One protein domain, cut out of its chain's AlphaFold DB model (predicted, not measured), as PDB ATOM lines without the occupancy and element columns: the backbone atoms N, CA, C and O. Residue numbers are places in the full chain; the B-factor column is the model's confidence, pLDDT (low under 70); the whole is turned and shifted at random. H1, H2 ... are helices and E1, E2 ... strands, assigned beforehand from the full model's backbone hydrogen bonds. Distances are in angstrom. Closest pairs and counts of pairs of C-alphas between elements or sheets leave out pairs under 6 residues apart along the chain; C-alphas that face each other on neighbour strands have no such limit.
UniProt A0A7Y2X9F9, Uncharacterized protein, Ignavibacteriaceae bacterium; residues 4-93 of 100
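What this domain is: This is residues 4 to 93 of the 100 residues of an uncharacterized protein of Ignavibacteriaceae bacterium (UniProt A0A7Y2X9F9). A strongly twisted sheet of five antiparallel strands has the long helix H3 running along one face and the two short helices H1 and H2 on the other, three layers with helices on both faces of a sheet. H3 runs beyond the sheet, and residues 88 to 93, of which 88 to 91 belong to H3, stick out. The printed part has 90 residues with three named helices and five named strands, in the order H1, E1, H2, E2, E3, E4, E5, H3 along the chain, and its class is mixed, helices and strands. Across the sheet the order is E1, E5, E4, E3, E2, all antiparallel. The whole is compact, with a radius of gyration of the C-alphas of 13.1 A, yet elongated in outline, spanning 43 by 27 by 22 A.

How they stand to each other: H1, residues 4 to 12, is on the sheet at a height over the sheet of 8.1 A. It lies over E5, residues 64 to 69, and runs across the strands, at 66 degrees to E5 on the local plane; the closest C-alphas of the two are those of Ala 10 and Leu 68, 5.8 A apart. E1, residues 16 to 18, is an edge strand, antiparallel to E5 at 142 degrees between directions, with N 18 and O 64 within hydrogen-bond range at 2.8 A. H2, residues 20 to 28, is on the sheet at a height of 8.2 A and lies over none of the strands, but only just: 2 of its C-alphas fall on E1 and 2 on E5. The closest C-alphas of H2 and E5 are those of Ala 20 and Phe 64, 7.3 A apart. H1 and H2 are apart. E2, residues 31 to 37, is the other edge strand and forms a hairpin with E3, residues 43 to 49; N 44 and O 36 are within hydrogen-bond range at 2.8 A. E3 forms a hairpin with E4, residues 52 to 58, where N 47 and O 54 are 2.8 A apart. E4 and E5 form a hairpin too, with N 67 and O 55 at 2.8 A. E2, E3, E4 and E5 make a meander, each strand the antiparallel neighbour of the one before. H3, residues 72 to 91, is on the sheet at a height of 9.9 A, on the opposite face from H2. It lies over E4 and only just over E3, on which 3 of its C-alphas fall, and it runs along the strands, at 0 degrees to E4 on the local plane. The closest C-alphas of H3 and E4 are those of Ala 75 and Ile 55, 7.0 A apart. H3 and E2 are near each other, with 8 pairs of C-alphas within 10 A. In H1, H2 and H3 every O i to N i+4 pair is within hydrogen-bond range.

Where its parts are: H1 begins at C-alpha 4, at (161.010, 180.446, 108.393), and is 12.8 A long from first to last C-alpha; E1 measures 6.4 A and H2 12.2 A. E2 is 17.5 A long and starts at C-alpha 31, at (159.576, 182.560, 124.227). E3 is 18.1 A, E4 19.5 A and E5 16.3 A long. H3 is 28.2 A long and ends at C-alpha 91, at (127.287, 194.383, 126.764).

The domain as a whole: The two C-alphas farthest apart are those of Asp 4 and Cys 93, 43.3 A. The printed part has no cut, and its seven links between named elements are tight. The mean pLDDT of the printed part is 83.8; the model's confidence is under 70 at residues 38 to 41 and 89 to 93.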
ATOM      1  N   ASP A   4     160.534 179.250 109.097       77.88
ATOM      2  CA  ASP A   4     161.010 180.446 108.393       77.88
ATOM      3  C   ASP A   4     160.035 180.930 107.304       77.88
ATOM      4  O   ASP A   4     159.818 182.130 107.163       77.88
ATOM      5  N   THR A   5     159.384 180.015 106.579       82.62
ATOM      6  CA  THR A   5     158.367 180.371 105.570       82.62
ATOM      7  C   THR A   5     157.123 180.964 106.229       82.62
ATOM      8  O   THR A   5     156.539 181.910 105.715       82.62
ATOM      9  N   LEU A   6     156.772 180.460 107.415       83.38
ATOM     10  CA  LEU A   6     155.686 180.992 108.234       83.38
ATOM     11  C   LEU A   6     155.896 182.476 108.573       83.38
ATOM     12  O   LEU A   6     154.969 183.277 108.493       83.38
ATOM     13  N   MET A   7     157.134 182.840 108.924       82.25
ATOM     14  CA  MET A   7     157.503 184.221 109.244       82.25
ATOM     15  C   MET A   7     157.489 185.114 108.007       82.25
ATOM     16  O   MET A   7     157.025 186.251 108.068       82.25
ATOM     17  N   GLU A   8     157.956 184.612 106.864       84.50
ATOM     18  CA  GLU A   8     157.846 185.343 105.598       84.50
ATOM     19  C   GLU A   8     156.386 185.618 105.224       84.50
ATOM     20  O   GLU A   8     156.060 186.722 104.771       84.50
ATOM     21  N   ASP A   9     155.502 184.651 105.458       85.50
ATOM     22  CA  ASP A   9     154.074 184.809 105.221       85.50
ATOM     23  C   ASP A   9     153.441 185.774 106.227       85.50
ATOM     24  O   ASP A   9     152.649 186.625 105.819       85.50
ATOM     25  N   ALA A  10     153.834 185.735 107.502       85.19
ATOM     26  CA  ALA A  10     153.363 186.669 108.528       85.19
ATOM     27  C   ALA A  10     153.829 188.114 108.285       85.19
ATOM     28  O   ALA A  10     153.148 189.054 108.684       85.19
ATOM     29  N   LYS A  11     154.958 188.311 107.592       83.12
ATOM     30  CA  LYS A  11     155.441 189.637 107.167       83.12
ATOM     31  C   LYS A  11     154.653 190.212 105.993       83.12
ATOM     32  O   LYS A  11     154.522 191.430 105.884       83.12
ATOM     33  N   LYS A  12     154.178 189.357 105.085       86.00
ATOM     34  CA  LYS A  12     153.434 189.769 103.882       86.00
ATOM     35  C   LYS A  12     151.938 189.893 104.136       86.00
ATOM     36  O   LYS A  12     151.281 190.734 103.525       86.00
ATOM     37  N   ASN A  13     151.404 189.044 105.004       86.88
ATOM     38  CA  ASN A  13     149.982 188.940 105.270       86.88
ATOM     39  C   ASN A  13     149.613 189.608 106.587       86.88
ATOM     40  O   ASN A  13     150.420 189.777 107.493       86.88
ATOM     41  N   LYS A  14     148.333 189.961 106.708       85.50
ATOM     42  CA  LYS A  14     147.805 190.528 107.947       85.50
ATOM     43  C   LYS A  14     147.855 189.502 109.091       85.50
ATOM     44  O   LYS A  14     148.011 189.911 110.234       85.50
ATOM     45  N   TYR A  15     147.671 188.220 108.802       89.38
ATOM     46  CA  TYR A  15     147.773 187.102 109.740       89.38
ATOM     47  C   TYR A  15     148.045 185.813 108.957       89.38
ATOM     48  O   TYR A  15     147.795 185.768 107.750       89.38
ATOM     49  N   VAL A  16     148.526 184.778 109.642       90.94
ATOM     50  CA  VAL A  16     148.711 183.427 109.091       90.94
ATOM     51  C   VAL A  16     147.945 182.437 109.957       90.94
ATOM     52  O   VAL A  16     148.024 182.510 111.182       90.94
ATOM     53  N   ILE A  17     147.199 181.538 109.314       90.50
ATOM     54  CA  ILE A  17     146.485 180.445 109.981       90.50
ATOM     55  C   ILE A  17     147.456 179.281 110.178       90.50
ATOM     56  O   ILE A  17     148.177 178.916 109.249       90.50
ATOM     57  N   LEU A  18     147.463 178.705 111.375       88.75
ATOM     58  CA  LEU A  18     148.308 177.589 111.771       88.75
ATOM     59  C   LEU A  18     147.474 176.356 112.086       88.75
ATOM     60  O   LEU A  18     146.415 176.433 112.711       88.75
ATOM     61  N   SER A  19     148.017 175.199 111.728       87.94
ATOM     62  CA  SER A  19     147.582 173.930 112.307       87.94
ATOM     63  C   SER A  19     148.130 173.753 113.731       87.94
ATOM     64  O   SER A  19     149.131 174.365 114.109       87.94
ATOM     65  N   ALA A  20     147.520 172.862 114.519       85.62
ATOM     66  CA  ALA A  20     147.970 172.568 115.885       85.62
ATOM     67  C   ALA A  20     149.450 172.138 115.947       85.62
ATOM     68  O   ALA A  20     150.198 172.603 116.803       85.62
ATOM     69  N   SER A  21     149.904 171.317 114.995       86.62
ATOM     70  CA  SER A  21     151.303 170.877 114.916       86.62
ATOM     71  C   SER A  21     152.276 172.019 114.604       86.62
ATOM     72  O   SER A  21     153.419 172.003 115.053       86.62
ATOM     73  N   GLU A  22     151.848 173.013 113.824       88.19
ATOM     74  CA  GLU A  22     152.670 174.186 113.505       88.19
ATOM     75  C   GLU A  22     152.739 175.161 114.672       88.19
ATOM     76  O   GLU A  22     153.805 175.718 114.933       88.19
ATOM     77  N   LEU A  23     151.634 175.316 115.403       87.44
ATOM     78  CA  LEU A  23     151.616 176.074 116.644       87.44
ATOM     79  C   LEU A  23     152.548 175.447 117.686       87.44
ATOM     80  O   LEU A  23     153.361 176.152 118.268       87.44
ATOM     81  N   GLU A  24     152.476 174.134 117.895       88.19
ATOM     82  CA  GLU A  24     153.333 173.438 118.861       88.19
ATOM     83  C   GLU A  24     154.819 173.601 118.510       88.19
ATOM     84  O   GLU A  24     155.651 173.884 119.379       88.19
ATOM     85  N   ALA A  25     155.154 173.507 117.220       88.75
ATOM     86  CA  ALA A  25     156.504 173.767 116.740       88.75
ATOM     87  C   ALA A  25     156.933 175.224 116.979       88.75
ATOM     88  O   ALA A  25     158.080 175.461 117.359       88.75
ATOM     89  N   LEU A  26     156.039 176.196 116.779       88.31
ATOM     90  CA  LEU A  26     156.317 177.606 117.040       88.31
ATOM     91  C   LEU A  26     156.533 177.861 118.535       88.31
ATOM     92  O   LEU A  26     157.548 178.446 118.900       88.31
ATOM     93  N   LEU A  27     155.635 177.380 119.395       87.56
ATOM     94  CA  LEU A  27     155.723 177.523 120.853       87.56
ATOM     95  C   LEU A  27     156.991 176.873 121.411       87.56
ATOM     96  O   LEU A  27     157.658 177.454 122.254       87.56
ATOM     97  N   SER A  28     157.391 175.715 120.882       88.94
ATOM     98  CA  SER A  28     158.629 175.038 121.295       88.94
ATOM     99  C   SER A  28     159.906 175.799 120.910       88.94
ATOM    100  O   SER A  28     160.973 175.514 121.447       88.94
ATOM    101  N   ASN A  29     159.823 176.733 119.955       88.69
ATOM    102  CA  ASN A  29     160.956 177.520 119.454       88.69
ATOM    103  C   ASN A  29     160.812 179.027 119.726       88.69
ATOM    104  O   ASN A  29     161.609 179.813 119.211       88.69
ATOM    105  N   SER A  30     159.803 179.440 120.491       90.12
ATOM    106  CA  SER A  30     159.553 180.833 120.854       90.12
ATOM    107  C   SER A  30     159.473 180.984 122.363       90.12
ATOM    108  O   SER A  30     159.209 180.034 123.097       90.12
ATOM    109  N   GLU A  31     159.738 182.193 122.830       92.12
ATOM    110  CA  GLU A  31     159.576 182.560 124.227       92.12
ATOM    111  C   GLU A  31     158.215 183.228 124.415       92.12
ATOM    112  O   GLU A  31     157.887 184.185 123.714       92.12
ATOM    113  N   VAL A  32     157.413 182.735 125.358       91.38
ATOM    114  CA  VAL A  32     156.143 183.376 125.718       91.38
ATOM    115  C   VAL A  32     156.451 184.564 126.623       91.38
ATOM    116  O   VAL A  32     156.848 184.386 127.772       91.38
ATOM    117  N   LEU A  33     156.267 185.777 126.108       88.94
ATOM    118  CA  LEU A  33     156.464 187.009 126.871       88.94
ATOM    119  C   LEU A  33     155.241 187.351 127.720       88.94
ATOM    120  O   LEU A  33     155.372 187.880 128.822       88.94
ATOM    121  N   LYS A  34     154.044 187.085 127.189       87.25
ATOM    122  CA  LYS A  34     152.782 187.412 127.851       87.25
ATOM    123  C   LYS A  34     151.676 186.461 127.418       87.25
ATOM    124  O   LYS A  34     151.625 186.060 126.260       87.25
ATOM    125  N   GLU A  35     150.772 186.159 128.337       88.00
ATOM    126  CA  GLU A  35     149.571 185.366 128.098       88.00
ATOM    127  C   GLU A  35     148.384 186.091 128.739       88.00
ATOM    128  O   GLU A  35     148.467 186.513 129.892       88.00
ATOM    129  N   GLU A  36     147.308 186.274 127.981       83.62
ATOM    130  CA  GLU A  36     146.079 186.932 128.425       83.62
ATOM    131  C   GLU A  36     144.882 186.039 128.102       83.62
ATOM    132  O   GLU A  36     144.677 185.630 126.955       83.62
ATOM    133  N   GLU A  37     144.081 185.714 129.115       79.12
ATOM    134  CA  GLU A  37     142.899 184.873 128.944       79.12
ATOM    135  C   GLU A  37     141.727 185.711 128.432       79.12
ATOM    136  O   GLU A  37     141.299 186.658 129.088       79.12
ATOM    137  N   THR A  38     141.168 185.354 127.271       69.88
ATOM    138  CA  THR A  38     140.018 186.096 126.718       69.88
ATOM    139  C   THR A  38     138.675 185.626 127.269       69.88
ATOM    140  O   THR A  38     137.662 186.271 127.020       69.88
ATOM    141  N   LEU A  39     138.647 184.488 127.982       69.00
ATOM    142  CA  LEU A  39     137.450 183.816 128.519       69.00
ATOM    143  C   LEU A  39     136.368 183.458 127.475       69.00
ATOM    144  O   LEU A  39     135.316 182.937 127.845       69.00
ATOM    145  N   ILE A  40     136.619 183.705 126.184       62.72
ATOM    146  CA  ILE A  40     135.678 183.492 125.078       62.72
ATOM    147  C   ILE A  40     136.317 182.620 123.995       62.72
ATOM    148  O   ILE A  40     135.802 181.544 123.704       62.72
ATOM    149  N   SER A  41     137.460 183.040 123.448       61.72
ATOM    150  CA  SER A  41     138.128 182.386 122.311       61.72
ATOM    151  C   SER A  41     139.518 181.874 122.699       61.72
ATOM    152  O   SER A  41     140.462 182.002 121.927       61.72
ATOM    153  N   ASP A  42     139.655 181.298 123.899       72.12
ATOM    154  CA  ASP A  42     140.937 180.817 124.450       72.12
ATOM    155  C   ASP A  42     141.909 181.976 124.785       72.12
ATOM    156  O   ASP A  42     141.480 183.106 125.038       72.12
ATOM    157  N   LYS A  43     143.210 181.720 124.899       82.56
ATOM    158  CA  LYS A  43     144.201 182.734 125.294       82.56
ATOM    159  C   LYS A  43     144.790 183.481 124.096       82.56
ATOM    160  O   LYS A  43     144.908 182.937 122.997       82.56
ATOM    161  N   ILE A  44     145.187 184.731 124.326       87.44
ATOM    162  CA  ILE A  44     146.048 185.496 123.421       87.44
ATOM    163  C   ILE A  44     147.454 185.509 124.017       87.44
ATOM    164  O   ILE A  44     147.655 185.962 125.145       87.44
ATOM    165  N   CYS A  45     148.430 185.049 123.242       90.31
ATOM    166  CA  CYS A  45     149.821 184.948 123.665       90.31
ATOM    167  C   CYS A  45     150.696 185.910 122.859       90.31
ATOM    168  O   CYS A  45     150.632 185.943 121.630       90.31
ATOM    169  N   LEU A  46     151.549 186.669 123.540       91.19
ATOM    170  CA  LEU A  46     152.648 187.407 122.931       91.19
ATOM    171  C   LEU A  46     153.898 186.532 122.983       91.19
ATOM    172  O   LEU A  46     154.369 186.171 124.061       91.19
ATOM    173  N   LEU A  47     154.432 186.214 121.814       92.25
ATOM    174  CA  LEU A  47     155.593 185.360 121.624       92.25
ATOM    175  C   LEU A  47     156.756 186.187 121.072       92.25
ATOM    176  O   LEU A  47     156.562 187.063 120.228       92.25
ATOM    177  N   ASN A  48     157.968 185.863 121.503       90.81
ATOM    178  CA  ASN A  48     159.208 186.302 120.882       90.81
ATOM    179  C   ASN A  48     159.826 185.129 120.122       90.81
ATOM    180  O   ASN A  48     160.167 184.097 120.705       90.81
ATOM    181  N   PHE A  49     159.975 185.281 118.812       88.94
ATOM    182  CA  PHE A  49     160.626 184.304 117.953       88.94
ATOM    183  C   PHE A  49     161.739 184.988 117.166       88.94
ATOM    184  O   PHE A  49     161.467 185.798 116.284       88.94
ATOM    185  N   LYS A  50     162.998 184.635 117.454       87.50
ATOM    186  CA  LYS A  50     164.183 185.201 116.777       87.50
ATOM    187  C   LYS A  50     164.187 186.743 116.749       87.50
ATOM    188  O   LYS A  50     164.421 187.331 115.697       87.50
ATOM    189  N   ASP A  51     163.901 187.373 117.890       85.88
ATOM    190  CA  ASP A  51     163.803 188.833 118.053       85.88
ATOM    191  C   ASP A  51     162.618 189.491 117.313       85.88
ATOM    192  O   ASP A  51     162.537 190.718 117.228       85.88
ATOM    193  N   GLU A  52     161.672 188.699 116.796       89.31
ATOM    194  CA  GLU A  52     160.410 189.187 116.240       89.31
ATOM    195  C   GLU A  52     159.248 188.920 117.198       89.31
ATOM    196  O   GLU A  52     159.091 187.822 117.738       89.31
ATOM    197  N   LEU A  53     158.405 189.938 117.384       91.88
ATOM    198  CA  LEU A  53     157.219 189.850 118.226       91.88
ATOM    199  C   LEU A  53     156.032 189.328 117.419       91.88
ATOM    200  O   LEU A  53     155.690 189.846 116.352       91.88
ATOM    201  N   LEU A  54     155.375 188.315 117.968       92.25
ATOM    202  CA  LEU A  54     154.240 187.640 117.365       92.25
ATOM    203  C   LEU A  54     153.090 187.606 118.361       92.25
ATOM    204  O   LEU A  54     153.271 187.214 119.508       92.25
ATOM    205  N   ILE A  55     151.891 187.948 117.914       91.88
ATOM    206  CA  ILE A  55     150.674 187.605 118.641       91.88
ATOM    207  C   ILE A  55     150.150 186.296 118.094       91.88
ATOM    208  O   ILE A  55     149.921 186.192 116.890       91.88
ATOM    209  N   GLN A  56     149.923 185.342 118.983       91.31
ATOM    210  CA  GLN A  56     149.116 184.170 118.727       91.31
ATOM    211  C   GLN A  56     147.728 184.378 119.335       91.31
ATOM    212  O   GLN A  56     147.600 184.714 120.508       91.31
ATOM    213  N   GLU A  57     146.689 184.183 118.531       89.56
ATOM    214  CA  GLU A  57     145.298 184.152 118.991       89.56
ATOM    215  C   GLU A  57     144.621 182.886 118.467       89.56
ATOM    216  O   GLU A  57     145.140 182.205 117.572       89.56
ATOM    217  N   LYS A  58     143.472 182.554 119.038       87.94
ATOM    218  CA  LYS A  58     142.610 181.492 118.540       87.94
ATOM    219  C   LYS A  58     141.265 182.095 118.154       87.94
ATOM    220  O   LYS A  58     140.751 182.980 118.835       87.94
ATOM    221  N   THR A  59     140.733 181.687 117.010       82.12
ATOM    222  CA  THR A  59     139.432 182.169 116.538       82.12
ATOM    223  C   THR A  59     138.295 181.374 117.163       82.12
ATOM    224  O   THR A  59     138.480 180.257 117.646       82.12
ATOM    225  N   ASP A  60     137.079 181.912 117.059       76.94
ATOM    226  CA  ASP A  60     135.845 181.215 117.448       76.94
ATOM    227  C   ASP A  60     135.600 179.930 116.631       76.94
ATOM    228  O   ASP A  60     134.816 179.074 117.034       76.94
ATOM    229  N   ASN A  61     136.290 179.779 115.493       78.75
ATOM    230  CA  ASN A  61     136.247 178.597 114.632       78.75
ATOM    231  C   ASN A  61     137.339 177.565 114.968       78.75
ATOM    232  O   ASN A  61     137.596 176.675 114.160       78.75
ATOM    233  N   ASP A  62     137.985 177.680 116.134       79.88
ATOM    234  CA  ASP A  62     139.052 176.778 116.597       79.88
ATOM    235  C   ASP A  62     140.348 176.851 115.757       79.88
ATOM    236  O   ASP A  62     141.194 175.961 115.815       79.88
ATOM    237  N   GLU A  63     140.541 177.928 114.987       86.56
ATOM    238  CA  GLU A  63     141.742 178.135 114.172       86.56
ATOM    239  C   GLU A  63     142.795 178.933 114.944       86.56
ATOM    240  O   GLU A  63     142.490 179.956 115.560       86.56
ATOM    241  N   PHE A  64     144.057 178.513 114.864       89.94
ATOM    242  CA  PHE A  64     145.165 179.268 115.439       89.94
ATOM    243  C   PHE A  64     145.664 180.303 114.443       89.94
ATOM    244  O   PHE A  64     145.923 179.992 113.282       89.94
ATOM    245  N   LEU A  65     145.833 181.535 114.898       91.19
ATOM    246  CA  LEU A  65     146.344 182.632 114.096       91.19
ATOM    247  C   LEU A  65     147.628 183.152 114.702       91.19
ATOM    248  O   LEU A  65     147.727 183.285 115.919       91.19
ATOM    249  N   ILE A  66     148.566 183.536 113.844       91.69
ATOM    250  CA  ILE A  66     149.679 184.387 114.240       91.69
ATOM    251  C   ILE A  66     149.712 185.687 113.455       91.69
ATOM    252  O   ILE A  66     149.332 185.761 112.280       91.69
ATOM    253  N   ARG A  67     150.209 186.725 114.115       91.81
ATOM    254  CA  ARG A  67     150.351 188.067 113.572       91.81
ATOM    255  C   ARG A  67     151.680 188.654 114.009       91.81
ATOM    256  O   ARG A  67     151.959 188.720 115.200       91.81
ATOM    257  N   LEU A  68     152.460 189.135 113.048       91.88
ATOM    258  CA  LEU A  68     153.678 189.877 113.340       91.88
ATOM    259  C   LEU A  68     153.339 191.284 113.836       91.88
ATOM    260  O   LEU A  68     152.486 191.966 113.259       91.88
ATOM    261  N   ILE A  69     154.027 191.718 114.885       90.75
ATOM    262  CA  ILE A  69     153.889 193.044 115.474       90.75
ATOM    263  C   ILE A  69     155.260 193.702 115.611       90.75
ATOM    264  O   ILE A  69     156.279 193.041 115.786       90.75
ATOM    265  N   LYS A  70     155.295 195.033 115.504       86.62
ATOM    266  CA  LYS A  70     156.550 195.793 115.490       86.62
ATOM    267  C   LYS A  70     157.035 196.190 116.879       86.62
ATOM    268  O   LYS A  70     158.191 196.576 117.017       86.62
ATOM    269  N   SER A  71     156.162 196.183 117.886       88.06
ATOM    270  CA  SER A  71     156.506 196.600 119.249       88.06
ATOM    271  C   SER A  71     155.552 196.033 120.295       88.06
ATOM    272  O   SER A  71     154.375 195.823 120.012       88.06
ATOM    273  N   GLU A  72     156.027 195.888 121.531       85.56
ATOM    274  CA  GLU A  72     155.195 195.479 122.673       85.56
ATOM    275  C   GLU A  72     153.979 196.397 122.857       85.56
ATOM    276  O   GLU A  72     152.870 195.919 123.045       85.56
ATOM    277  N   LYS A  73     154.144 197.713 122.676       86.44
ATOM    278  CA  LYS A  73     153.035 198.677 122.770       86.44
ATOM    279  C   LYS A  73     151.942 198.440 121.722       86.44
ATOM    280  O   LYS A  73     150.759 198.635 121.984       86.44
ATOM    281  N   GLU A  74     152.329 198.060 120.506       87.50
ATOM    282  CA  GLU A  74     151.366 197.688 119.465       87.50
ATOM    283  C   GLU A  74     150.673 196.363 119.816       87.50
ATOM    284  O   GLU A  74     149.472 196.233 119.572       87.50
ATOM    285  N   ALA A  75     151.385 195.430 120.459       87.06
ATOM    286  CA  ALA A  75     150.792 194.196 120.958       87.06
ATOM    287  C   ALA A  75     149.776 194.448 122.076       87.06
ATOM    288  O   ALA A  75     148.661 193.937 122.013       87.06
ATOM    289  N   GLU A  76     150.115 195.287 123.052       85.88
ATOM    290  CA  GLU A  76     149.211 195.689 124.133       85.88
ATOM    291  C   GLU A  76     147.945 196.346 123.587       85.88
ATOM    292  O   GLU A  76     146.838 195.938 123.934       85.88
ATOM    293  N   ASN A  77     148.093 197.303 122.665       87.38
ATOM    294  CA  ASN A  77     146.951 197.935 122.011       87.38
ATOM    295  C   ASN A  77     146.086 196.911 121.266       87.38
ATOM    296  O   ASN A  77     144.863 197.024 121.276       87.38
ATOM    297  N   PHE A  78     146.687 195.925 120.594       87.56
ATOM    298  CA  PHE A  78     145.931 194.879 119.906       87.56
ATOM    299  C   PHE A  78     145.120 194.035 120.892       87.56
ATOM    300  O   PHE A  78     143.918 193.858 120.689       87.56
ATOM    301  N   ILE A  79     145.759 193.561 121.966       85.12
ATOM    302  CA  ILE A  79     145.117 192.757 123.012       85.12
ATOM    303  C   ILE A  79     143.958 193.538 123.634       85.12
ATOM    304  O   ILE A  79     142.842 193.029 123.693       85.12
ATOM    305  N   GLN A  80     144.187 194.797 124.013       85.81
ATOM    306  CA  GLN A  80     143.157 195.645 124.608       85.81
ATOM    307  C   GLN A  80     141.973 195.864 123.659       85.81
ATOM    308  O   GLN A  80     140.828 195.679 124.061       85.81
ATOM    309  N   ASN A  81     142.225 196.179 122.383       85.12
ATOM    310  CA  ASN A  81     141.151 196.309 121.392       85.12
ATOM    311  C   ASN A  81     140.344 195.009 121.248       85.12
ATOM    312  O   ASN A  81     139.133 195.057 121.033       85.12
ATOM    313  N   ARG A  82     140.996 193.843 121.347       84.06
ATOM    314  CA  ARG A  82     140.320 192.543 121.265       84.06
ATOM    315  C   ARG A  82     139.424 192.305 122.477       84.06
ATOM    316  O   ARG A  82     138.262 191.954 122.297       84.06
ATOM    317  N   LEU A  83     139.936 192.571 123.677       79.94
ATOM    318  CA  LEU A  83     139.176 192.493 124.924       79.94
ATOM    319  C   LEU A  83     137.980 193.452 124.920       79.94
ATOM    320  O   LEU A  83     136.880 193.035 125.255       79.94
ATOM    321  N   GLU A  84     138.136 194.683 124.431       82.00
ATOM    322  CA  GLU A  84     137.014 195.623 124.294       82.00
ATOM    323  C   GLU A  84     135.930 195.126 123.321       82.00
ATOM    324  O   GLU A  84     134.742 195.390 123.519       82.00
ATOM    325  N   ILE A  85     136.308 194.424 122.245       78.94
ATOM    326  CA  ILE A  85     135.336 193.793 121.336       78.94
ATOM    327  C   ILE A  85     134.579 192.683 122.073       78.94
ATOM    328  O   ILE A  85     133.357 192.601 121.949       78.94
ATOM    329  N   TYR A  86     135.285 191.861 122.849       74.81
ATOM    330  CA  TYR A  86     134.692 190.806 123.669       74.81
ATOM    331  C   TYR A  86     133.739 191.367 124.735       74.81
ATOM    332  O   TYR A  86     132.602 190.906 124.834       74.81
ATOM    333  N   GLU A  87     134.137 192.422 125.445       73.12
ATOM    334  CA  GLU A  87     133.281 193.126 126.407       73.12
ATOM    335  C   GLU A  87     132.019 193.683 125.742       73.12
ATOM    336  O   GLU A  87     130.919 193.487 126.250       73.12
ATOM    337  N   LYS A  88     132.133 194.305 124.562       71.56
ATOM    338  CA  LYS A  88     130.968 194.812 123.814       71.56
ATOM    339  C   LYS A  88     130.040 193.704 123.321       71.56
ATOM    340  O   LYS A  88     128.839 193.938 123.205       71.56
ATOM    341  N   MET A  89     130.556 192.511 123.023       66.00
ATOM    342  CA  MET A  89     129.706 191.359 122.700       66.00
ATOM    343  C   MET A  89     128.885 190.906 123.910       66.00
ATOM    344  O   MET A  89     127.738 190.495 123.739       66.00
ATOM    345  N   TRP A  90     129.428 191.030 125.123       60.75
ATOM    346  CA  TRP A  90     128.675 190.796 126.357       60.75
ATOM    347  C   TRP A  90     127.699 191.936 126.675       60.75
ATOM    348  O   TRP A  90     126.545 191.670 127.010       60.75
ATOM    349  N   ASP A  91     128.111 193.191 126.494       59.81
ATOM    350  CA  ASP A  91     127.287 194.383 126.764       59.81
ATOM    351  C   ASP A  91     126.146 194.569 125.733       59.81
ATOM    352  O   ASP A  91     125.155 195.258 125.964       59.81
ATOM    353  N   GLY A  92     126.238 193.890 124.585       52.41
ATOM    354  CA  GLY A  92     125.216 193.868 123.536       52.41
ATOM    355  C   GLY A  92     123.980 193.009 123.834       52.41
ATOM    356  O   GLY A  92     122.994 193.108 123.100       52.41
ATOM    357  N   CYS A  93     123.966 192.198 124.901       52.47
ATOM    358  CA  CYS A  93     122.764 191.475 125.333       52.47
ATOM    359  C   CYS A  93     121.984 192.288 126.379       52.47
ATOM    360  O   CYS A  93     121.785 191.874 127.520       52.47
TER     361      CYS A  93